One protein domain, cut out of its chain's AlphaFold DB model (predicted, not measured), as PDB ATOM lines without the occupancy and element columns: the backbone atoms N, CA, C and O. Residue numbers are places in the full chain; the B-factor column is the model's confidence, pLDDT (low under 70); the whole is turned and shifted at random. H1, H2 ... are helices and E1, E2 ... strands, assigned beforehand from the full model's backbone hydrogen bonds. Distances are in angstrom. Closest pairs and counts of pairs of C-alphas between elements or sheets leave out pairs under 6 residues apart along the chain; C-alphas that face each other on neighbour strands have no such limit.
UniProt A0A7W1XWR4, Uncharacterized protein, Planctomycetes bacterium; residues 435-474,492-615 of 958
ATOM      1  N   SER A 435     -46.211 -25.003  -6.338       84.75
ATOM      2  CA  SER A 435     -45.720 -24.536  -5.041       84.75
ATOM      3  C   SER A 435     -44.396 -25.227  -4.730       84.75
ATOM      4  O   SER A 435     -44.364 -26.437  -4.555       84.75
ATOM      5  N   LEU A 436     -43.308 -24.465  -4.682       80.88
ATOM      6  CA  LEU A 436     -41.958 -24.926  -4.386       80.88
ATOM      7  C   LEU A 436     -41.631 -24.773  -2.903       80.88
ATOM      8  O   LEU A 436     -42.046 -23.805  -2.254       80.88
ATOM      9  N   ARG A 437     -40.802 -25.680  -2.381       78.00
ATOM     10  CA  ARG A 437     -40.091 -25.435  -1.121       78.00
ATOM     11  C   ARG A 437     -39.089 -24.294  -1.322       78.00
ATOM     12  O   ARG A 437     -38.490 -24.190  -2.394       78.00
ATOM     13  N   PRO A 438     -38.866 -23.433  -0.313       66.31
ATOM     14  CA  PRO A 438     -37.751 -22.498  -0.352       66.31
ATOM     15  C   PRO A 438     -36.455 -23.295  -0.516       66.31
ATOM     16  O   PRO A 438     -36.113 -24.093   0.354       66.31
ATOM     17  N   SER A 439     -35.754 -23.110  -1.637       65.56
ATOM     18  CA  SER A 439     -34.453 -23.751  -1.818       65.56
ATOM     19  C   SER A 439     -33.463 -23.179  -0.803       65.56
ATOM     20  O   SER A 439     -33.321 -21.959  -0.681       65.56
ATOM     21  N   THR A 440     -32.783 -24.062  -0.071       62.81
ATOM     22  CA  THR A 440     -31.640 -23.718   0.788       62.81
ATOM     23  C   THR A 440     -30.338 -23.607  -0.002       62.81
ATOM     24  O   THR A 440     -29.310 -23.264   0.576       62.81
ATOM     25  N   GLU A 441     -30.363 -23.916  -1.301       67.31
ATOM     26  CA  GLU A 441     -29.187 -24.012  -2.158       67.31
ATOM     27  C   GLU A 441     -28.958 -22.747  -2.999       67.31
ATOM     28  O   GLU A 441     -29.884 -22.049  -3.413       67.31
ATOM     29  N   SER A 442     -27.688 -22.449  -3.294       71.44
ATOM     30  CA  SER A 442     -27.307 -21.287  -4.115       71.44
ATOM     31  C   SER A 442     -27.548 -21.453  -5.613       71.44
ATOM     32  O   SER A 442     -27.511 -20.459  -6.337       71.44
ATOM     33  N   ILE A 443     -27.682 -22.693  -6.084       76.69
ATOM     34  CA  ILE A 443     -27.809 -23.055  -7.498       76.69
ATOM     35  C   ILE A 443     -29.192 -23.685  -7.672       76.69
ATOM     36  O   ILE A 443     -29.565 -24.547  -6.889       76.69
ATOM     37  N   LEU A 444     -29.953 -23.214  -8.659       78.25
ATOM     38  CA  LEU A 444     -31.273 -23.757  -9.007       78.25
ATOM     39  C   LEU A 444     -31.225 -24.746 -10.172       78.25
ATOM     40  O   LEU A 444     -32.234 -25.358 -10.500       78.25
ATOM     41  N   GLY A 445     -30.088 -24.814 -10.855       80.44
ATOM     42  CA  GLY A 445     -29.922 -25.559 -12.088       80.44
ATOM     43  C   GLY A 445     -28.810 -24.964 -12.937       80.44
ATOM     44  O   GLY A 445     -27.911 -24.287 -12.427       80.44
ATOM     45  N   GLU A 446     -28.894 -25.172 -14.241       82.00
ATOM     46  CA  GLU A 446     -27.890 -24.764 -15.212       82.00
ATOM     47  C   GLU A 446     -28.500 -24.286 -16.532       82.00
ATOM     48  O   GLU A 446     -29.644 -24.578 -16.876       82.00
ATOM     49  N   ILE A 447     -27.711 -23.515 -17.274       82.50
ATOM     50  CA  ILE A 447     -27.986 -23.095 -18.644       82.50
ATOM     51  C   ILE A 447     -26.700 -23.249 -19.450       82.50
ATOM     52  O   ILE A 447     -25.678 -22.669 -19.090       82.50
ATOM     53  N   ASP A 448     -26.714 -24.071 -20.498       76.56
ATOM     54  CA  ASP A 448     -25.507 -24.387 -21.282       76.56
ATOM     55  C   ASP A 448     -24.315 -24.863 -20.423       76.56
ATOM     56  O   ASP A 448     -23.152 -24.558 -20.699       76.56
ATOM     57  N   GLY A 449     -24.605 -25.600 -19.344       70.44
ATOM     58  CA  GLY A 449     -23.617 -26.058 -18.357       70.44
ATOM     59  C   GLY A 449     -23.106 -24.962 -17.409       70.44
ATOM     60  O   GLY A 449     -22.206 -25.205 -16.607       70.44
ATOM     61  N   ILE A 450     -23.654 -23.745 -17.478       78.38
ATOM     62  CA  ILE A 450     -23.339 -22.637 -16.572       78.38
ATOM     63  C   ILE A 450     -24.353 -22.624 -15.415       78.38
ATOM     64  O   ILE A 450     -25.554 -22.518 -15.667       78.38
ATOM     65  N   PRO A 451     -23.917 -22.658 -14.142       79.75
ATOM     66  CA  PRO A 451     -24.823 -22.661 -12.994       79.75
ATOM     67  C   PRO A 451     -25.702 -21.415 -12.911       79.75
ATOM     68  O   PRO A 451     -25.202 -20.286 -12.900       79.75
ATOM     69  N   LEU A 452     -27.006 -21.625 -12.752       81.25
ATOM     70  CA  LEU A 452     -28.005 -20.580 -12.582       81.25
ATOM     71  C   LEU A 452     -28.313 -20.375 -11.092       81.25
ATOM     72  O   LEU A 452     -28.627 -21.320 -10.367       81.25
ATOM     73  N   ARG A 453     -28.209 -19.133 -10.610       80.75
ATOM     74  CA  ARG A 453     -28.238 -18.787  -9.177       80.75
ATOM     75  C   ARG A 453     -29.325 -17.770  -8.841       80.75
ATOM     76  O   ARG A 453     -29.663 -16.925  -9.671       80.75
ATOM     77  N   THR A 454     -29.801 -17.790  -7.590       70.81
ATOM     78  CA  THR A 454     -30.659 -16.723  -7.035       70.81
ATOM     79  C   THR A 454     -29.849 -15.691  -6.241       70.81
ATOM     80  O   THR A 454     -28.875 -16.045  -5.575       70.81
ATOM     81  N   PRO A 455     -30.247 -14.405  -6.236       59.78
ATOM     82  CA  PRO A 455     -29.527 -13.331  -5.540       59.78
ATOM     83  C   PRO A 455     -29.758 -13.291  -4.016       59.78
ATOM     84  O   PRO A 455     -29.238 -12.396  -3.358       59.78
ATOM     85  N   ARG A 456     -30.555 -14.199  -3.432       56.00
ATOM     86  CA  ARG A 456     -31.026 -14.094  -2.033       56.00
ATOM     87  C   ARG A 456     -29.975 -14.396  -0.960       56.00
ATOM     88  O   ARG A 456     -30.259 -14.227   0.221       56.00
ATOM     89  N   MET A 457     -28.780 -14.828  -1.341       61.88
ATOM     90  CA  MET A 457     -27.731 -15.215  -0.398       61.88
ATOM     91  C   MET A 457     -26.724 -14.080  -0.207       61.88
ATOM     92  O   MET A 457     -25.609 -14.122  -0.724       61.88
ATOM     93  N   ASP A 458     -27.160 -13.043   0.509       65.31
ATOM     94  CA  ASP A 458     -26.293 -11.970   0.990       65.31
ATOM     95  C   ASP A 458     -25.754 -12.327   2.379       65.31
ATOM     96  O   ASP A 458     -26.500 -12.439   3.353       65.31
ATOM     97  N   PHE A 459     -24.443 -12.528   2.451       70.75
ATOM     98  CA  PHE A 459     -23.719 -12.854   3.673       70.75
ATOM     99  C   PHE A 459     -22.792 -11.708   4.097       70.75
ATOM    100  O   PHE A 459     -21.997 -11.882   5.017       70.75
ATOM    101  N   SER A 460     -22.861 -10.544   3.441       67.31
ATOM    102  CA  SER A 460     -21.945  -9.414   3.665       67.31
ATOM    103  C   SER A 460     -21.932  -8.920   5.117       67.31
ATOM    104  O   SER A 460     -20.923  -8.397   5.587       67.31
ATOM    105  N   THR A 461     -23.031  -9.130   5.845       66.06
ATOM    106  CA  THR A 461     -23.208  -8.746   7.252       66.06
ATOM    107  C   THR A 461     -22.899  -9.871   8.251       66.06
ATOM    108  O   THR A 461     -22.954  -9.649   9.461       66.06
ATOM    109  N   GLU A 462     -22.561 -11.077   7.786       73.12
ATOM    110  CA  GLU A 462     -22.364 -12.264   8.624       73.12
ATOM    111  C   GLU A 462     -20.891 -12.711   8.651       73.12
ATOM    112  O   GLU A 462     -20.204 -12.733   7.633       73.12
ATOM    113  N   GLN A 463     -20.392 -13.113   9.825       76.50
ATOM    114  CA  GLN A 463     -19.048 -13.681   9.971       76.50
ATOM    115  C   GLN A 463     -19.119 -15.206  10.095       76.50
ATOM    116  O   GLN A 463     -19.691 -15.744  11.045       76.50
ATOM    117  N   TRP A 464     -18.512 -15.885   9.123       79.12
ATOM    118  CA  TRP A 464     -18.483 -17.341   8.995       79.12
ATOM    119  C   TRP A 464     -17.038 -17.840   9.017       79.12
ATOM    120  O   TRP A 464     -16.202 -17.352   8.250       79.12
ATOM    121  N   ILE A 465     -16.737 -18.817   9.871       81.50
ATOM    122  CA  ILE A 465     -15.406 -19.432   9.978       81.50
ATOM    123  C   ILE A 465     -15.505 -20.886   9.533       81.50
ATOM    124  O   ILE A 465     -16.438 -21.575   9.936       81.50
ATOM    125  N   LEU A 466     -14.549 -21.344   8.720       81.25
ATOM    126  CA  LEU A 466     -14.438 -22.751   8.331       81.25
ATOM    127  C   LEU A 466     -14.148 -23.589   9.584       81.25
ATOM    128  O   LEU A 466     -13.105 -23.413  10.209       81.25
ATOM    129  N   ALA A 467     -15.076 -24.468   9.948       81.56
ATOM    130  CA  ALA A 467     -14.958 -25.355  11.098       81.56
ATOM    131  C   ALA A 467     -14.334 -26.697  10.710       81.56
ATOM    132  O   ALA A 467     -13.442 -27.177  11.404       81.56
ATOM    133  N   ASP A 468     -14.773 -27.268   9.588       79.88
ATOM    134  CA  ASP A 468     -14.265 -28.536   9.069       79.88
ATOM    135  C   ASP A 468     -14.359 -28.576   7.538       79.88
ATOM    136  O   ASP A 468     -15.196 -27.892   6.941       79.88
ATOM    137  N   TRP A 469     -13.515 -29.372   6.883       80.00
ATOM    138  CA  TRP A 469     -13.612 -29.646   5.453       80.00
ATOM    139  C   TRP A 469     -13.275 -31.104   5.151       80.00
ATOM    140  O   TRP A 469     -12.356 -31.691   5.712       80.00
ATOM    141  N   GLN A 470     -14.006 -31.676   4.203       78.44
ATOM    142  CA  GLN A 470     -13.834 -33.049   3.750       78.44
ATOM    143  C   GLN A 470     -13.782 -33.100   2.227       78.44
ATOM    144  O   GLN A 470     -14.474 -32.347   1.539       78.44
ATOM    145  N   MET A 471     -12.985 -34.017   1.690       74.19
ATOM    146  CA  MET A 471     -13.039 -34.390   0.281       74.19
ATOM    147  C   MET A 471     -13.793 -35.712   0.198       74.19
ATOM    148  O   MET A 471     -13.276 -36.738   0.637       74.19
ATOM    149  N   LYS A 472     -15.027 -35.685  -0.308       63.00
ATOM    150  CA  LYS A 472     -15.783 -36.912  -0.561       63.00
ATOM    151  C   LYS A 472     -15.399 -37.433  -1.948       63.00
ATOM    152  O   LYS A 472     -15.595 -36.715  -2.926       63.00
ATOM    153  N   PRO A 473     -14.838 -38.645  -2.060       51.88
ATOM    154  CA  PRO A 473     -14.781 -39.329  -3.336       51.88
ATOM    155  C   PRO A 473     -16.176 -39.907  -3.599       51.88
ATOM    156  O   PRO A 473     -16.585 -40.846  -2.921       51.88
ATOM    157  N   ASP A 474     -16.928 -39.340  -4.540       48.97
ATOM    158  CA  ASP A 474     -18.160 -39.968  -5.039       48.97
ATOM    159  C   ASP A 474     -17.761 -41.223  -5.844       48.97
ATOM    160  O   ASP A 474     -17.622 -41.185  -7.060       48.97
ATOM    161  N   LYS A 492     -26.013 -28.547 -25.545       52.00
ATOM    162  CA  LYS A 492     -27.240 -28.772 -26.308       52.00
ATOM    163  C   LYS A 492     -28.157 -27.545 -26.309       52.00
ATOM    164  O   LYS A 492     -29.285 -27.670 -26.770       52.00
ATOM    165  N   GLY A 493     -27.691 -26.374 -25.854       54.84
ATOM    166  CA  GLY A 493     -28.473 -25.131 -25.940       54.84
ATOM    167  C   GLY A 493     -29.631 -25.065 -24.939       54.84
ATOM    168  O   GLY A 493     -30.660 -24.465 -25.247       54.84
ATOM    169  N   GLY A 494     -29.533 -25.785 -23.817       70.00
ATOM    170  CA  GLY A 494     -30.657 -26.073 -22.928       70.00
ATOM    171  C   GLY A 494     -30.456 -25.548 -21.509       70.00
ATOM    172  O   GLY A 494     -29.365 -25.629 -20.950       70.00
ATOM    173  N   MET A 495     -31.535 -25.034 -20.928       86.31
ATOM    174  CA  MET A 495     -31.703 -24.821 -19.496       86.31
ATOM    175  C   MET A 495     -32.216 -26.108 -18.847       86.31
ATOM    176  O   MET A 495     -33.101 -26.762 -19.399       86.31
ATOM    177  N   GLU A 496     -31.724 -26.403 -17.648       85.88
ATOM    178  CA  GLU A 496     -32.257 -27.410 -16.737       85.88
ATOM    179  C   GLU A 496     -32.354 -26.816 -15.328       85.88
ATOM    180  O   GLU A 496     -31.352 -26.378 -14.774       85.88
ATOM    181  N   LEU A 497     -33.558 -26.750 -14.757       83.94
ATOM    182  CA  LEU A 497     -33.792 -26.340 -13.371       83.94
ATOM    183  C   LEU A 497     -34.220 -27.548 -12.552       83.94
ATOM    184  O   LEU A 497     -35.226 -28.173 -12.889       83.94
ATOM    185  N   ASP A 498     -33.503 -27.800 -11.463       82.50
ATOM    186  CA  ASP A 498     -33.770 -28.874 -10.512       82.50
ATOM    187  C   ASP A 498     -34.362 -28.276  -9.240       82.50
ATOM    188  O   ASP A 498     -33.688 -27.652  -8.418       82.50
ATOM    189  N   LEU A 499     -35.675 -28.419  -9.106       84.62
ATOM    190  CA  LEU A 499     -36.466 -27.803  -8.052       84.62
ATOM    191  C   LEU A 499     -37.202 -28.883  -7.255       84.62
ATOM    192  O   LEU A 499     -37.263 -30.054  -7.631       84.62
ATOM    193  N   THR A 500     -37.783 -28.493  -6.124       81.88
ATOM    194  CA  THR A 500     -38.571 -29.399  -5.283       81.88
ATOM    195  C   THR A 500     -39.878 -28.729  -4.899       81.88
ATOM    196  O   THR A 500     -39.881 -27.592  -4.415       81.88
ATOM    197  N   ASP A 501     -40.994 -29.421  -5.119       84.56
ATOM    198  CA  ASP A 501     -42.306 -28.916  -4.725       84.56
ATOM    199  C   ASP A 501     -42.501 -28.928  -3.192       84.56
ATOM    200  O   ASP A 501     -41.680 -29.448  -2.433       84.56
ATOM    201  N   SER A 502     -43.602 -28.343  -2.713       81.12
ATOM    202  CA  SER A 502     -43.978 -28.300  -1.293       81.12
ATOM    203  C   SER A 502     -44.075 -29.688  -0.649       81.12
ATOM    204  O   SER A 502     -43.786 -29.840   0.542       81.12
ATOM    205  N   GLU A 503     -44.419 -30.710  -1.429       80.75
ATOM    206  CA  GLU A 503     -44.603 -32.093  -0.984       80.75
ATOM    207  C   GLU A 503     -43.285 -32.885  -0.966       80.75
ATOM    208  O   GLU A 503     -43.187 -33.894  -0.272       80.75
ATOM    209  N   GLY A 504     -42.223 -32.367  -1.589       78.56
ATOM    210  CA  GLY A 504     -40.905 -33.001  -1.643       78.56
ATOM    211  C   GLY A 504     -40.630 -33.749  -2.947       78.56
ATOM    212  O   GLY A 504     -39.639 -34.470  -3.017       78.56
ATOM    213  N   ARG A 505     -41.482 -33.593  -3.965       83.00
ATOM    214  CA  ARG A 505     -41.313 -34.213  -5.283       83.00
ATOM    215  C   ARG A 505     -40.365 -33.394  -6.159       83.00
ATOM    216  O   ARG A 505     -40.381 -32.158  -6.079       83.00
ATOM    217  N   PRO A 506     -39.567 -34.048  -7.020       83.31
ATOM    218  CA  PRO A 506     -38.688 -33.351  -7.947       83.31
ATOM    219  C   PRO A 506     -39.507 -32.625  -9.021       83.31
ATOM    220  O   PRO A 506     -40.409 -33.197  -9.635       83.31
ATOM    221  N   VAL A 507     -39.173 -31.358  -9.252       85.12
ATOM    222  CA  VAL A 507     -39.740 -30.508 -10.302       85.12
ATOM    223  C   VAL A 507     -38.608 -30.124 -11.238       85.12
ATOM    224  O   VAL A 507     -37.699 -29.402 -10.844       85.12
ATOM    225  N   ILE A 508     -38.671 -30.605 -12.473       86.19
ATOM    226  CA  ILE A 508     -37.618 -30.424 -13.468       86.19
ATOM    227  C   ILE A 508     -38.151 -29.544 -14.594       86.19
ATOM    228  O   ILE A 508     -39.123 -29.910 -15.257       86.19
ATOM    229  N   ILE A 509     -37.510 -28.399 -14.838       88.12
ATOM    230  CA  ILE A 509     -37.817 -27.534 -15.988       88.12
ATOM    231  C   ILE A 509     -36.667 -27.641 -16.981       88.12
ATOM    232  O   ILE A 509     -35.556 -27.229 -16.668       88.12
ATOM    233  N   ARG A 510     -36.923 -28.175 -18.177       89.00
ATOM    234  CA  ARG A 510     -35.902 -28.389 -19.213       89.00
ATOM    235  C   ARG A 510     -36.318 -27.806 -20.549       89.00
ATOM    236  O   ARG A 510     -37.433 -28.075 -20.993       89.00
ATOM    237  N   GLY A 511     -35.430 -27.085 -21.227       86.88
ATOM    238  CA  GLY A 511     -35.750 -26.553 -22.551       86.88
ATOM    239  C   GLY A 511     -34.777 -25.531 -23.125       86.88
ATOM    240  O   GLY A 511     -33.854 -25.095 -22.450       86.88
ATOM    241  N   GLY A 512     -35.010 -25.150 -24.380       86.69
ATOM    242  CA  GLY A 512     -34.243 -24.138 -25.115       86.69
ATOM    243  C   GLY A 512     -35.095 -22.917 -25.466       86.69
ATOM    244  O   GLY A 512     -36.188 -22.749 -24.928       86.69
ATOM    245  N   MET A 513     -34.606 -22.061 -26.369       85.12
ATOM    246  CA  MET A 513     -35.266 -20.789 -26.723       85.12
ATOM    247  C   MET A 513     -36.713 -20.939 -27.203       85.12
ATOM    248  O   MET A 513     -37.539 -20.066 -26.941       85.12
ATOM    249  N   GLU A 514     -37.017 -22.056 -27.863       86.50
ATOM    250  CA  GLU A 514     -38.303 -22.296 -28.517       86.50
ATOM    251  C   GLU A 514     -39.269 -23.149 -27.686       86.50
ATOM    252  O   GLU A 514     -40.479 -23.076 -27.897       86.50
ATOM    253  N   ASN A 515     -38.769 -23.978 -26.763       90.50
ATOM    254  CA  ASN A 515     -39.601 -24.935 -26.031       90.50
ATOM    255  C   ASN A 515     -39.076 -25.219 -24.621       90.50
ATOM    256  O   ASN A 515     -37.907 -25.588 -24.475       90.50
ATOM    257  N   TRP A 516     -39.947 -25.117 -23.612       90.69
ATOM    258  CA  TRP A 516     -39.715 -25.583 -22.241       90.69
ATOM    259  C   TRP A 516     -40.681 -26.706 -21.873       90.69
ATOM    260  O   TRP A 516     -41.886 -26.574 -22.044       90.69
ATOM    261  N   SER A 517     -40.160 -27.766 -21.268       89.38
ATOM    262  CA  SER A 517     -40.919 -28.860 -20.656       89.38
ATOM    263  C   SER A 517     -40.806 -28.789 -19.133       89.38
ATOM    264  O   SER A 517     -39.716 -28.589 -18.594       89.38
ATOM    265  N   VAL A 518     -41.927 -28.945 -18.431       88.06
ATOM    266  CA  VAL A 518     -42.013 -28.904 -16.965       88.06
ATOM    267  C   VAL A 518     -42.527 -30.245 -16.472       88.06
ATOM    268  O   VAL A 518     -43.696 -30.584 -16.679       88.06
ATOM    269  N   ARG A 519     -41.675 -30.999 -15.782       88.00
ATOM    270  CA  ARG A 519     -42.008 -32.314 -15.231       88.00
ATOM    271  C   ARG A 519     -42.098 -32.270 -13.716       88.00
ATOM    272  O   ARG A 519     -41.235 -31.682 -13.072       88.00
ATOM    273  N   VAL A 520     -43.117 -32.911 -13.160       84.00
ATOM    274  CA  VAL A 520     -43.280 -33.110 -11.715       84.00
ATOM    275  C   VAL A 520     -43.284 -34.609 -11.475       84.00
ATOM    276  O   VAL A 520     -44.113 -35.307 -12.045       84.00
ATOM    277  N   ASP A 521     -42.334 -35.104 -10.685       82.94
ATOM    278  CA  ASP A 521     -42.182 -36.542 -10.401       82.94
ATOM    279  C   ASP A 521     -42.045 -37.423 -11.664       82.94
ATOM    280  O   ASP A 521     -42.469 -38.571 -11.713       82.94
ATOM    281  N   GLY A 522     -41.457 -36.861 -12.727       75.44
ATOM    282  CA  GLY A 522     -41.271 -37.530 -14.019       75.44
ATOM    283  C   GLY A 522     -42.405 -37.327 -15.030       75.44
ATOM    284  O   GLY A 522     -42.143 -37.448 -16.229       75.44
ATOM    285  N   ASP A 523     -43.598 -36.920 -14.593       79.00
ATOM    286  CA  ASP A 523     -44.752 -36.678 -15.464       79.00
ATOM    287  C   ASP A 523     -44.745 -35.258 -16.039       79.00
ATOM    288  O   ASP A 523     -44.532 -34.271 -15.328       79.00
ATOM    289  N   GLU A 524     -44.995 -35.129 -17.345       79.06
ATOM    290  CA  GLU A 524     -45.081 -33.827 -18.012       79.06
ATOM    291  C   GLU A 524     -46.352 -33.082 -17.588       79.06
ATOM    292  O   GLU A 524     -47.477 -33.499 -17.864       79.06
ATOM    293  N   SER A 525     -46.154 -31.970 -16.882       81.69
ATOM    294  CA  SER A 525     -47.231 -31.155 -16.313       81.69
ATOM    295  C   SER A 525     -47.599 -29.966 -17.202       81.69
ATOM    296  O   SER A 525     -48.780 -29.638 -17.339       81.69
ATOM    297  N   LYS A 526     -46.589 -29.307 -17.787       87.06
ATOM    298  CA  LYS A 526     -46.722 -28.120 -18.636       87.06
ATOM    299  C   LYS A 526     -45.638 -28.130 -19.712       87.06
ATOM    300  O   LYS A 526     -44.508 -28.537 -19.448       87.06
ATOM    301  N   GLN A 527     -45.961 -27.590 -20.875       89.50
ATOM    302  CA  GLN A 527     -45.032 -27.306 -21.959       89.50
ATOM    303  C   GLN A 527     -45.246 -25.865 -22.424       89.50
ATOM    304  O   GLN A 527     -46.386 -25.432 -22.550       89.50
ATOM    305  N   LEU A 528     -44.184 -25.100 -22.655       89.25
ATOM    306  CA  LEU A 528     -44.262 -23.774 -23.262       89.25
ATOM    307  C   LEU A 528     -43.623 -23.833 -24.639       89.25
ATOM    308  O   LEU A 528     -42.545 -24.400 -24.778       89.25
ATOM    309  N   GLN A 529     -44.256 -23.211 -25.626       89.94
ATOM    310  CA  GLN A 529     -43.766 -23.154 -26.995       89.94
ATOM    311  C   GLN A 529     -43.800 -21.715 -27.508       89.94
ATOM    312  O   GLN A 529     -44.846 -21.062 -27.460       89.94
ATOM    313  N   ALA A 530     -42.661 -21.236 -28.003       86.62
ATOM    314  CA  ALA A 530     -42.544 -19.956 -28.685       86.62
ATOM    315  C   ALA A 530     -42.774 -20.111 -30.196       86.62
ATOM    316  O   ALA A 530     -42.493 -21.154 -30.788       86.62
ATOM    317  N   SER A 531     -43.304 -19.062 -30.816       82.88
ATOM    318  CA  SER A 531     -43.647 -19.002 -32.234       82.88
ATOM    319  C   SER A 531     -43.182 -17.679 -32.849       82.88
ATOM    320  O   SER A 531     -43.169 -16.635 -32.191       82.88
ATOM    321  N   GLY A 532     -42.792 -17.720 -34.125       81.38
ATOM    322  CA  GLY A 532     -42.273 -16.550 -34.836       81.38
ATOM    323  C   GLY A 532     -40.940 -16.065 -34.261       81.38
ATOM    324  O   GLY A 532     -39.993 -16.837 -34.167       81.38
ATOM    325  N   GLU A 533     -40.872 -14.782 -33.900       80.38
ATOM    326  CA  GLU A 533     -39.675 -14.139 -33.331       80.38
ATOM    327  C   GLU A 533     -39.651 -14.151 -31.788       80.38
ATOM    328  O   GLU A 533     -38.725 -13.619 -31.176       80.38
ATOM    329  N   ALA A 534     -40.668 -14.727 -31.136       85.31
ATOM    330  CA  ALA A 534     -40.723 -14.797 -29.679       85.31
ATOM    331  C   ALA A 534     -39.686 -15.786 -29.119       85.31
ATOM    332  O   ALA A 534     -39.375 -16.803 -29.735       85.31
ATOM    333  N   SER A 535     -39.189 -15.511 -27.910       87.38
ATOM    334  CA  SER A 535     -38.230 -16.363 -27.197       87.38
ATOM    335  C   SER A 535     -38.655 -16.568 -25.746       87.38
ATOM    336  O   SER A 535     -39.170 -15.653 -25.092       87.38
ATOM    337  N   LEU A 536     -38.405 -17.775 -25.233       87.75
ATOM    338  CA  LEU A 536     -38.572 -18.118 -23.818       87.75
ATOM    339  C   LEU A 536     -37.441 -17.542 -22.936       87.75
ATOM    340  O   LEU A 536     -37.550 -17.531 -21.710       87.75
ATOM    341  N   PHE A 537     -36.371 -17.027 -23.547       88.25
ATOM    342  CA  PHE A 537     -35.242 -16.381 -22.872       88.25
ATOM    343  C   PHE A 537     -35.279 -14.867 -23.095       88.25
ATOM    344  O   PHE A 537     -35.846 -14.380 -24.073       88.25
ATOM    345  N   ASP A 538     -34.711 -14.123 -22.153       86.00
ATOM    346  CA  ASP A 538     -34.536 -12.680 -22.261       86.00
ATOM    347  C   ASP A 538     -33.376 -12.312 -23.206       86.00
ATOM    348  O   ASP A 538     -32.650 -13.170 -23.716       86.00
ATOM    349  N   GLU A 539     -33.181 -11.014 -23.439       82.44
ATOM    350  CA  GLU A 539     -32.119 -10.489 -24.314       82.44
ATOM    351  C   GLU A 539     -30.695 -10.815 -23.819       82.44
ATOM    352  O   GLU A 539     -29.736 -10.746 -24.588       82.44
ATOM    353  N   VAL A 540     -30.542 -11.170 -22.538       81.12
ATOM    354  CA  VAL A 540     -29.264 -11.524 -21.901       81.12
ATOM    355  C   VAL A 540     -29.005 -13.038 -21.992       81.12
ATOM    356  O   VAL A 540     -27.935 -13.510 -21.602       81.12
ATOM    357  N   GLY A 541     -29.953 -13.801 -22.543       79.06
ATOM    358  CA  GLY A 541     -29.882 -15.252 -22.652       79.06
ATOM    359  C   GLY A 541     -30.212 -15.965 -21.344       79.06
ATOM    360  O   GLY A 541     -29.796 -17.103 -21.163       79.06
ATOM    361  N   LEU A 542     -30.933 -15.323 -20.419       85.44
ATOM    362  CA  LEU A 542     -31.441 -15.945 -19.197       85.44
ATOM    363  C   LEU A 542     -32.924 -16.323 -19.337       85.44
ATOM    364  O   LEU A 542     -33.651 -15.723 -20.127       85.44
ATOM    365  N   PRO A 543     -33.413 -17.307 -18.566       86.88
ATOM    366  CA  PRO A 543     -34.822 -17.680 -18.583       86.88
ATOM    367  C   PRO A 543     -35.719 -16.516 -18.154       86.88
ATOM    368  O   PRO A 543     -35.489 -15.892 -17.112       86.88
ATOM    369  N   ARG A 544     -36.779 -16.254 -18.921       87.56
ATOM    370  CA  ARG A 544     -37.739 -15.186 -18.627       87.56
ATOM    371  C   ARG A 544     -38.453 -15.397 -17.292       87.56
ATOM    372  O   ARG A 544     -39.193 -16.363 -17.096       87.56
ATOM    373  N   LEU A 545     -38.258 -14.455 -16.371       86.44
ATOM    374  CA  LEU A 545     -38.838 -14.501 -15.025       86.44
ATOM    375  C   LEU A 545     -40.362 -14.371 -15.025       86.44
ATOM    376  O   LEU A 545     -41.019 -14.981 -14.189       86.44
ATOM    377  N   ASP A 546     -40.929 -13.605 -15.954       85.75
ATOM    378  CA  ASP A 546     -42.374 -13.444 -16.125       85.75
ATOM    379  C   ASP A 546     -43.062 -14.750 -16.553       85.75
ATOM    380  O   ASP A 546     -44.173 -15.030 -16.101       85.75
ATOM    381  N   LEU A 547     -42.382 -15.589 -17.344       86.44
ATOM    382  CA  LEU A 547     -42.848 -16.939 -17.681       86.44
ATOM    383  C   LEU A 547     -42.646 -17.911 -16.512       86.44
ATOM    384  O   LEU A 547     -43.567 -18.648 -16.158       86.44
ATOM    385  N   LEU A 548     -41.482 -17.882 -15.849       86.06
ATOM    386  CA  LEU A 548     -41.223 -18.725 -14.674       86.06
ATOM    387  C   LEU A 548     -42.209 -18.456 -13.527       86.06
ATOM    388  O   LEU A 548     -42.651 -19.403 -12.882       86.06
ATOM    389  N   GLN A 549     -42.630 -17.207 -13.309       85.69
ATOM    390  CA  GLN A 549     -43.650 -16.849 -12.311       85.69
ATOM    391  C   GLN A 549     -45.009 -17.522 -12.551       85.69
ATOM    392  O   GLN A 549     -45.754 -17.754 -11.597       85.69
ATOM    393  N   GLN A 550     -45.335 -17.859 -13.801       79.25
ATOM    394  CA  GLN A 550     -46.559 -18.593 -14.151       79.25
ATOM    395  C   GLN A 550     -46.411 -20.106 -13.923       79.25
ATOM    396  O   GLN A 550     -47.401 -20.830 -13.771       79.25
ATOM    397  N   ILE A 551     -45.173 -20.603 -13.879       82.69
ATOM    398  CA  ILE A 551     -44.863 -22.025 -13.717       82.69
ATOM    399  C   ILE A 551     -44.647 -22.371 -12.243       82.69
ATOM    400  O   ILE A 551     -45.191 -23.377 -11.796       82.69
ATOM    401  N   ILE A 552     -43.903 -21.554 -11.489       84.88
ATOM    402  CA  ILE A 552     -43.436 -21.856 -10.128       84.88
ATOM    403  C   ILE A 552     -43.715 -20.735  -9.118       84.88
ATOM    404  O   ILE A 552     -43.668 -19.546  -9.435       84.88
ATOM    405  N   ARG A 553     -43.940 -21.109  -7.852       83.69
ATOM    406  CA  ARG A 553     -44.111 -20.179  -6.728       83.69
ATOM    407  C   ARG A 553     -43.478 -20.726  -5.439       83.69
ATOM    408  O   ARG A 553     -43.861 -21.807  -5.026       83.69
ATOM    409  N   PRO A 554     -42.609 -19.983  -4.731       80.56
ATOM    410  CA  PRO A 554     -42.128 -18.647  -5.063       80.56
ATOM    411  C   PRO A 554     -41.137 -18.671  -6.235       80.56
ATOM    412  O   PRO A 554     -40.212 -19.476  -6.258       80.56
ATOM    413  N   CYS A 555     -41.304 -17.748  -7.183       80.62
ATOM    414  CA  CYS A 555     -40.324 -17.522  -8.242       80.62
ATOM    415  C   CYS A 555     -39.185 -16.617  -7.728       80.62
ATOM    416  O   CYS A 555     -39.454 -15.668  -6.977       80.62
ATOM    417  N   PRO A 556     -37.922 -16.859  -8.125       76.25
ATOM    418  CA  PRO A 556     -36.823 -15.932  -7.875       76.25
ATOM    419  C   PRO A 556     -37.118 -14.534  -8.427       76.25
ATOM    420  O   PRO A 556     -37.743 -14.387  -9.474       76.25
ATOM    421  N   THR A 557     -36.641 -13.496  -7.736       74.00
ATOM    422  CA  THR A 557     -36.786 -12.102  -8.189       74.00
ATOM    423  C   THR A 557     -35.777 -11.727  -9.270       74.00
ATOM    424  O   THR A 557     -36.046 -10.818 -10.047       74.00
ATOM    425  N   GLN A 558     -34.616 -12.392  -9.301       78.75
ATOM    426  CA  GLN A 558     -33.600 -12.280 -10.353       78.75
ATOM    427  C   GLN A 558     -32.874 -13.623 -10.506       78.75
ATOM    428  O   GLN A 558     -32.844 -14.423  -9.564       78.75
ATOM    429  N   LEU A 559     -32.267 -13.844 -11.670       82.62
ATOM    430  CA  LEU A 559     -31.389 -14.976 -11.959       82.62
ATOM    431  C   LEU A 559     -30.024 -14.447 -12.400       82.62
ATOM    432  O   LEU A 559     -29.930 -13.386 -13.012       82.62
ATOM    433  N   SER A 560     -28.959 -15.167 -12.061       80.25
ATOM    434  CA  SER A 560     -27.595 -14.809 -12.455       80.25
ATOM    435  C   SER A 560     -26.766 -16.058 -12.707       80.25
ATOM    436  O   SER A 560     -26.844 -17.026 -11.955       80.25
ATOM    437  N   THR A 561     -25.913 -16.004 -13.724       78.19
ATOM    438  CA  THR A 561     -24.840 -16.983 -13.963       78.19
ATOM    439  C   THR A 561     -23.531 -16.605 -13.261       78.19
ATOM    440  O   THR A 561     -22.588 -17.393 -13.197       78.19
ATOM    441  N   ARG A 562     -23.444 -15.384 -12.713       77.69
ATOM    442  CA  ARG A 562     -22.257 -14.854 -12.028       77.69
ATOM    443  C   ARG A 562     -22.385 -14.968 -10.513       77.69
ATOM    444  O   ARG A 562     -23.459 -14.757  -9.951       77.69
ATOM    445  N   ILE A 563     -21.253 -15.235  -9.863       74.81
ATOM    446  CA  ILE A 563     -21.108 -15.154  -8.407       74.81
ATOM    447  C   ILE A 563     -20.882 -13.689  -8.028       74.81
ATOM    448  O   ILE A 563     -19.929 -13.067  -8.501       74.81
ATOM    449  N   ASP A 564     -21.743 -13.155  -7.163       75.06
ATOM    450  CA  ASP A 564     -21.585 -11.828  -6.565       75.06
ATOM    451  C   ASP A 564     -20.621 -11.915  -5.374       75.06
ATOM    452  O   ASP A 564     -21.016 -12.062  -4.216       75.06
ATOM    453  N   TRP A 565     -19.322 -11.915  -5.683       75.19
ATOM    454  CA  TRP A 565     -18.262 -12.077  -4.688       75.19
ATOM    455  C   TRP A 565     -18.292 -11.005  -3.595       75.19
ATOM    456  O   TRP A 565     -17.830 -11.261  -2.486       75.19
ATOM    457  N   ASP A 566     -18.828  -9.820  -3.872       73.38
ATOM    458  CA  ASP A 566     -18.844  -8.719  -2.908       73.38
ATOM    459  C   ASP A 566     -19.843  -8.957  -1.770       73.38
ATOM    460  O   ASP A 566     -19.665  -8.440  -0.667       73.38
ATOM    461  N   LYS A 567     -20.830  -9.830  -1.992       74.06
ATOM    462  CA  LYS A 567     -21.795 -10.260  -0.972       74.06
ATOM    463  C   LYS A 567     -21.339 -11.464  -0.150       74.06
ATOM    464  O   LYS A 567     -22.076 -11.927   0.721       74.06
ATOM    465  N   TRP A 568     -20.148 -12.007  -0.418       79.12
ATOM    466  CA  TRP A 568     -19.609 -13.173   0.285       79.12
ATOM    467  C   TRP A 568     -18.489 -12.779   1.267       79.12
ATOM    468  O   TRP A 568     -17.539 -12.085   0.886       79.12
ATOM    469  N   PRO A 569     -18.517 -13.284   2.516       78.19
ATOM    470  CA  PRO A 569     -17.436 -13.142   3.477       78.19
ATOM    471  C   PRO A 569     -16.092 -13.572   2.903       78.19
ATOM    472  O   PRO A 569     -15.979 -14.530   2.135       78.19
ATOM    473  N   THR A 570     -15.035 -12.875   3.311       79.94
ATOM    474  CA  THR A 570     -13.670 -13.122   2.830       79.94
ATOM    475  C   THR A 570     -13.218 -14.571   3.045       79.94
ATOM    476  O   THR A 570     -12.547 -15.124   2.176       79.94
ATOM    477  N   SER A 571     -13.642 -15.217   4.136       80.00
ATOM    478  CA  SER A 571     -13.351 -16.625   4.441       80.00
ATOM    479  C   SER A 571     -13.909 -17.593   3.390       80.00
ATOM    480  O   SER A 571     -13.193 -18.477   2.919       80.00
ATOM    481  N   LEU A 572     -15.157 -17.391   2.960       79.56
ATOM    482  CA  LEU A 572     -15.824 -18.200   1.934       79.56
ATOM    483  C   LEU A 572     -15.171 -18.020   0.561       79.56
ATOM    484  O   LEU A 572     -14.924 -18.995  -0.151       79.56
ATOM    485  N   ARG A 573     -14.823 -16.774   0.213       81.75
ATOM    486  CA  ARG A 573     -14.111 -16.449  -1.034       81.75
ATOM    487  C   ARG A 573     -12.751 -17.127  -1.109       81.75
ATOM    488  O   ARG A 573     -12.420 -17.740  -2.121       81.75
ATOM    489  N   GLN A 574     -11.973 -17.026  -0.033       83.06
ATOM    490  CA  GLN A 574     -10.652 -17.641   0.058       83.06
ATOM    491  C   GLN A 574     -10.741 -19.164  -0.020       83.06
ATOM    492  O   GLN A 574      -9.953 -19.772  -0.742       83.06
ATOM    493  N   PHE A 575     -11.725 -19.774   0.647       83.19
ATOM    494  CA  PHE A 575     -11.956 -21.215   0.578       83.19
ATOM    495  C   PHE A 575     -12.289 -21.684  -0.844       83.19
ATOM    496  O   PHE A 575     -11.631 -22.590  -1.352       83.19
ATOM    497  N   ALA A 576     -13.239 -21.033  -1.528       81.44
ATOM    498  CA  ALA A 576     -13.619 -21.406  -2.891       81.44
ATOM    499  C   ALA A 576     -12.446 -21.274  -3.880       81.44
ATOM    500  O   ALA A 576     -12.188 -22.177  -4.680       81.44
ATOM    501  N   GLN A 577     -11.677 -20.184  -3.785       83.25
ATOM    502  CA  GLN A 577     -10.484 -19.973  -4.609       83.25
ATOM    503  C   GLN A 577      -9.367 -20.981  -4.299       83.25
ATOM    504  O   GLN A 577      -8.700 -21.455  -5.222       83.25
ATOM    505  N   ALA A 578      -9.160 -21.327  -3.026       78.81
ATOM    506  CA  ALA A 578      -8.188 -22.338  -2.616       78.81
ATOM    507  C   ALA A 578      -8.567 -23.729  -3.144       78.81
ATOM    508  O   ALA A 578      -7.708 -24.418  -3.693       78.81
ATOM    509  N   CYS A 579      -9.850 -24.099  -3.075       79.12
ATOM    510  CA  CYS A 579     -10.367 -25.350  -3.633       79.12
ATOM    511  C   CYS A 579     -10.177 -25.416  -5.155       79.12
ATOM    512  O   CYS A 579      -9.655 -26.405  -5.664       79.12
ATOM    513  N   GLY A 580     -10.505 -24.346  -5.890       75.56
ATOM    514  CA  GLY A 580     -10.282 -24.290  -7.341       75.56
ATOM    515  C   GLY A 580      -8.806 -24.434  -7.739       75.56
ATOM    516  O   GLY A 580      -8.483 -25.137  -8.697       75.56
ATOM    517  N   ARG A 581      -7.887 -23.822  -6.973       78.06
ATOM    518  CA  ARG A 581      -6.434 -23.998  -7.162       78.06
ATOM    519  C   ARG A 581      -5.992 -25.430  -6.869       78.06
ATOM    520  O   ARG A 581      -5.197 -25.979  -7.628       78.06
ATOM    521  N   TYR A 582      -6.514 -26.031  -5.800       76.00
ATOM    522  CA  TYR A 582      -6.220 -27.413  -5.420       76.00
ATOM    523  C   TYR A 582      -6.678 -28.411  -6.495       76.00
ATOM    524  O   TYR A 582      -5.907 -29.282  -6.892       76.00
ATOM    525  N   LEU A 583      -7.881 -28.219  -7.048       72.69
ATOM    526  CA  LEU A 583      -8.449 -29.037  -8.129       72.69
ATOM    527  C   LEU A 583      -7.843 -28.743  -9.515       72.69
ATOM    528  O   LEU A 583      -8.211 -29.391 -10.490       72.69
ATOM    529  N   ARG A 584      -6.919 -27.771  -9.621       73.19
ATOM    530  CA  ARG A 584      -6.263 -27.321 -10.869       73.19
ATOM    531  C   ARG A 584      -7.229 -26.929 -11.992       73.19
ATOM    532  O   ARG A 584      -6.842 -26.905 -13.158       73.19
ATOM    533  N   ASN A 585      -8.466 -26.593 -11.649       72.19
ATOM    534  CA  ASN A 585      -9.478 -26.172 -12.601       72.19
ATOM    535  C   ASN A 585     -10.334 -25.071 -11.964       72.19
ATOM    536  O   ASN A 585     -11.078 -25.299 -11.010       72.19
ATOM    537  N   SER A 586     -10.194 -23.854 -12.493       71.75
ATOM    538  CA  SER A 586     -10.907 -22.671 -12.012       71.75
ATOM    539  C   SER A 586     -12.407 -22.717 -12.287       71.75
ATOM    540  O   SER A 586     -13.147 -21.991 -11.628       71.75
ATOM    541  N   GLU A 587     -12.873 -23.566 -13.208       74.12
ATOM    542  CA  GLU A 587     -14.304 -23.715 -13.490       74.12
ATOM    543  C   GLU A 587     -15.055 -24.266 -12.273       74.12
ATOM    544  O   GLU A 587     -16.155 -23.804 -11.994       74.12
ATOM    545  N   TRP A 588     -14.438 -25.112 -11.436       73.75
ATOM    546  CA  TRP A 588     -15.060 -25.583 -10.187       73.75
ATOM    547  C   TRP A 588     -15.501 -24.449  -9.261       73.75
ATOM    548  O   TRP A 588     -16.507 -24.569  -8.567       73.75
ATOM    549  N   VAL A 589     -14.790 -23.319  -9.293       78.62
ATOM    550  CA  VAL A 589     -15.149 -22.131  -8.514       78.62
ATOM    551  C   VAL A 589     -16.502 -21.576  -8.972       78.62
ATOM    552  O   VAL A 589     -17.297 -21.142  -8.139       78.62
ATOM    553  N   ARG A 590     -16.817 -21.645 -10.271       74.75
ATOM    554  CA  ARG A 590     -18.114 -21.214 -10.822       74.75
ATOM    555  C   ARG A 590     -19.266 -22.139 -10.435       74.75
ATOM    556  O   ARG A 590     -20.392 -21.659 -10.349       74.75
ATOM    557  N   HIS A 591     -18.987 -23.401 -10.106       74.69
ATOM    558  CA  HIS A 591     -19.961 -24.383  -9.606       74.69
ATOM    559  C   HIS A 591     -20.036 -24.440  -8.071       74.69
ATOM    560  O   HIS A 591     -20.605 -25.376  -7.522       74.69
ATOM    561  N   THR A 592     -19.492 -23.443  -7.358       80.00
ATOM    562  CA  THR A 592     -19.563 -23.411  -5.887       80.00
ATOM    563  C   THR A 592     -21.019 -23.378  -5.416       80.00
ATOM    564  O   THR A 592     -21.716 -22.384  -5.658       80.00
ATOM    565  N   GLN A 593     -21.457 -24.435  -4.740       79.62
ATOM    566  CA  GLN A 593     -22.783 -24.562  -4.144       79.62
ATOM    567  C   GLN A 593     -22.703 -24.186  -2.666       79.62
ATOM    568  O   GLN A 593     -21.794 -24.616  -1.957       79.62
ATOM    569  N   VAL A 594     -23.637 -23.369  -2.201       79.12
ATOM    570  CA  VAL A 594     -23.739 -22.949  -0.803       79.12
ATOM    571  C   VAL A 594     -25.104 -23.375  -0.278       79.12
ATOM    572  O   VAL A 594     -26.105 -23.163  -0.960       79.12
ATOM    573  N   GLN A 595     -25.129 -23.956   0.917       79.75
ATOM    574  CA  GLN A 595     -26.332 -24.355   1.638       79.75
ATOM    575  C   GLN A 595     -26.313 -23.733   3.037       79.75
ATOM    576  O   GLN A 595     -25.355 -23.935   3.785       79.75
ATOM    577  N   LYS A 596     -27.344 -22.952   3.380       75.69
ATOM    578  CA  LYS A 596     -27.448 -22.249   4.670       75.69
ATOM    579  C   LYS A 596     -28.452 -22.934   5.598       75.69
ATOM    580  O   LYS A 596     -29.613 -23.085   5.237       75.69
ATOM    581  N   GLU A 597     -28.007 -23.231   6.812       77.12
ATOM    582  CA  GLU A 597     -28.818 -23.586   7.980       77.12
ATOM    583  C   GLU A 597     -28.618 -22.520   9.081       77.12
ATOM    584  O   GLU A 597     -27.722 -21.676   8.989       77.12
ATOM    585  N   ASP A 598     -29.437 -22.522  10.138       71.44
ATOM    586  CA  ASP A 598     -29.480 -21.429  11.132       71.44
ATOM    587  C   ASP A 598     -28.123 -21.117  11.804       71.44
ATOM    588  O   ASP A 598     -27.844 -19.968  12.174       71.44
ATOM    589  N   HIS A 599     -27.252 -22.122  11.957       75.06
ATOM    590  CA  HIS A 599     -25.943 -22.000  12.623       75.06
ATOM    591  C   HIS A 599     -24.763 -22.552  11.813       75.06
ATOM    592  O   HIS A 599     -23.613 -22.426  12.246       75.06
ATOM    593  N   GLN A 600     -25.031 -23.117  10.637       81.12
ATOM    594  CA  GLN A 600     -24.049 -23.803   9.810       81.12
ATOM    595  C   GLN A 600     -24.244 -23.430   8.341       81.12
ATOM    596  O   GLN A 600     -25.362 -23.314   7.849       81.12
ATOM    597  N   LEU A 601     -23.139 -23.237   7.634       81.50
ATOM    598  CA  LEU A 601     -23.113 -22.949   6.212       81.50
ATOM    599  C   LEU A 601     -22.221 -23.984   5.529       81.50
ATOM    600  O   LEU A 601     -21.020 -24.046   5.786       81.50
ATOM    601  N   THR A 602     -22.802 -24.800   4.664       82.88
ATOM    602  CA  THR A 602     -22.078 -25.828   3.916       82.88
ATOM    603  C   THR A 602     -21.741 -25.295   2.528       82.88
ATOM    604  O   THR A 602     -22.606 -24.781   1.824       82.88
ATOM    605  N   VAL A 603     -20.476 -25.399   2.128       83.50
ATOM    606  CA  VAL A 603     -19.974 -24.953   0.827       83.50
ATOM    607  C   VAL A 603     -19.330 -26.112   0.097       83.50
ATOM    608  O   VAL A 603     -18.340 -26.669   0.564       83.50
ATOM    609  N   LYS A 604     -19.854 -26.444  -1.078       82.25
ATOM    610  CA  LYS A 604     -19.342 -27.510  -1.936       82.25
ATOM    611  C   LYS A 604     -18.667 -26.917  -3.173       82.25
ATOM    612  O   LYS A 604     -19.258 -26.109  -3.885       82.25
ATOM    613  N   VAL A 605     -17.425 -27.325  -3.428       80.81
ATOM    614  CA  VAL A 605     -16.627 -26.983  -4.614       80.81
ATOM    615  C   VAL A 605     -16.113 -28.289  -5.216       80.81
ATOM    616  O   VAL A 605     -15.094 -28.833  -4.784       80.81
ATOM    617  N   GLY A 606     -16.857 -28.830  -6.182       73.50
ATOM    618  CA  GLY A 606     -16.598 -30.163  -6.731       73.50
ATOM    619  C   GLY A 606     -16.650 -31.252  -5.646       73.50
ATOM    620  O   GLY A 606     -17.644 -31.313  -4.919       73.50
ATOM    621  N   PRO A 607     -15.609 -32.093  -5.493       72.56
ATOM    622  CA  PRO A 607     -15.568 -33.140  -4.464       72.56
ATOM    623  C   PRO A 607     -15.275 -32.607  -3.049       72.56
ATOM    624  O   PRO A 607     -15.321 -33.363  -2.076       72.56
ATOM    625  N   ILE A 608     -14.939 -31.320  -2.903       76.94
ATOM    626  CA  ILE A 608     -14.552 -30.722  -1.621       76.94
ATOM    627  C   ILE A 608     -15.770 -30.058  -0.982       76.94
ATOM    628  O   ILE A 608     -16.407 -29.200  -1.588       76.94
ATOM    629  N   THR A 609     -16.077 -30.427   0.258       82.56
ATOM    630  CA  THR A 609     -17.153 -29.841   1.065       82.56
ATOM    631  C   THR A 609     -16.560 -29.197   2.313       82.56
ATOM    632  O   THR A 609     -15.941 -29.881   3.124       82.56
ATOM    633  N   GLY A 610     -16.743 -27.889   2.478       83.69
ATOM    634  CA  GLY A 610     -16.398 -27.135   3.682       83.69
ATOM    635  C   GLY A 610     -17.639 -26.813   4.506       83.69
ATOM    636  O   GLY A 610     -18.672 -26.448   3.956       83.69
ATOM    637  N   THR A 611     -17.538 -26.923   5.822       84.75
ATOM    638  CA  THR A 611     -18.584 -26.531   6.772       84.75
ATOM    639  C   THR A 611     -18.115 -25.313   7.553       84.75
ATOM    640  O   THR A 611     -17.017 -25.291   8.109       84.75
ATOM    641  N   PHE A 612     -18.931 -24.268   7.567       85.00
ATOM    642  CA  PHE A 612     -18.649 -23.005   8.231       85.00
ATOM    643  C   PHE A 612     -19.642 -22.791   9.367       85.00
ATOM    644  O   PHE A 612     -20.829 -23.061   9.213       85.00
ATOM    645  N   ILE A 613     -19.176 -22.266  10.496       83.81
ATOM    646  CA  ILE A 613     -20.011 -21.967  11.667       83.81
ATOM    647  C   ILE A 613     -20.064 -20.452  11.867       83.81
ATOM    648  O   ILE A 613     -19.073 -19.743  11.649       83.81
ATOM    649  N   ARG A 614     -21.238 -19.948  12.260       79.00
ATOM    650  CA  ARG A 614     -21.464 -18.517  12.490       79.00
ATOM    651  C   ARG A 614     -20.781 -18.069  13.780       79.00
ATOM    652  O   ARG A 614     -21.046 -18.607  14.854       79.00
ATOM    653  N   GLN A 615     -19.944 -17.041  13.697       68.62
ATOM    654  CA  GLN A 615     -19.318 -16.454  14.877       68.62
ATOM    655  C   GLN A 615     -20.342 -15.557  15.595       68.62
ATOM    656  O   GLN A 615     -20.883 -14.624  14.996       68.62
TER     657      GLN A 615
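What this domain is: This is residues 435 to 474 and 492 to 615 of the 958 residues of an uncharacterized protein of Planctomycetes bacterium (UniProt A0A7W1XWR4). Two lobes sit end to end along the longest axis: one is a twisted six-strand antiparallel wall, E2 E1 E4 E5 E6 E7, with H1 grazing it, the other a four-strand antiparallel sheet, E3 E10 E9 E8, with H2 packed along one face and short H3 near its end. The lobes meet where E1 and E2 come near E8 and H3, and the links of residues 454 to 463 and 552 to 569 run from one lobe to the other. The printed part has 164 residues, with ten named strands and three named helices in the order E1 E2 E3 E4 E5 E6 E7 H1 H2 H3 E8 E9 E10, and its class is mixed, helices and strands. It is compact, with a radius of gyration of the C-alphas of 17.1 A, and only just elongated, spanning 51 by 34 by 33 A.

Where its parts are: E1, residues 443 to 447, begins at C-alpha 443 (-27.809, -23.055, -7.498), and E2 is residues 450 to 453. E3, residues 464 to 471, is 19.9 A long and bends by 59 degrees at residue 467. After the cut come E4, residues 495 to 500, E5, 506 to 511, E6, 515 to 520, and E7, 523 to 530, 21.4 A long. H1 is residues 545 to 551; H2, residues 570 to 582, is 18.1 A long and begins at C-alpha 570 (-13.670, -13.122, 2.830); H3 is residues 587 to 590. E8, residues 593 to 596, E9, 600 to 605, and E10, 608 to 614, follow; E10 is 19.9 A long and ends at C-alpha 614 (-21.464, -18.517, 12.490).

How they stand to each other: In the twisted larger sheet E1 and E2 form a hairpin, with N 452 and O 445 2.8 A apart. E1 and E4 are antiparallel at 158 degrees, with N 446 and O 496 2.8 A apart. E4 E5 E6 E7 form a meander, each strand the antiparallel neighbour of the one before. H1 only grazes this sheet, with residues 547 to 551. The closest C-alphas of E1 and E8, those of Ile 443 and Gln 593, are 6.2 A apart. E8 E9 E10 form a second meander; N 603 and O 610 are 2.8 A apart, and N 467 of E3 and O 611 of E10 are 2.8 A apart. H2 is on one face of this sheet, making two layers, a helix over a sheet, at a height of 9.3 A; it runs along the strands, at 11 degrees to E10 on the local plane. H2 touches H3 with residues 576 to 580 alone, the closest C-alphas being those of Gly 580 and Val 589, 5.5 A apart. Every O i to N i+4 pair is within hydrogen-bond range in H2, and 2 of 3 in H1; H3 is too short for such a pair.

The domain as a whole: The C-alphas farthest apart, those of Gly 532 and Gln 615, are 54.8 A apart. Residues 475 to 491 are not printed, and C-alphas 474 and 492 are 25.7 A apart across the cut. The links E7 to H1 and H1 to H2 are long. The mean pLDDT of the printed part is 78.9; 16 residues are under 70, among them 438 to 441, 455 to 458 and 472 to 474.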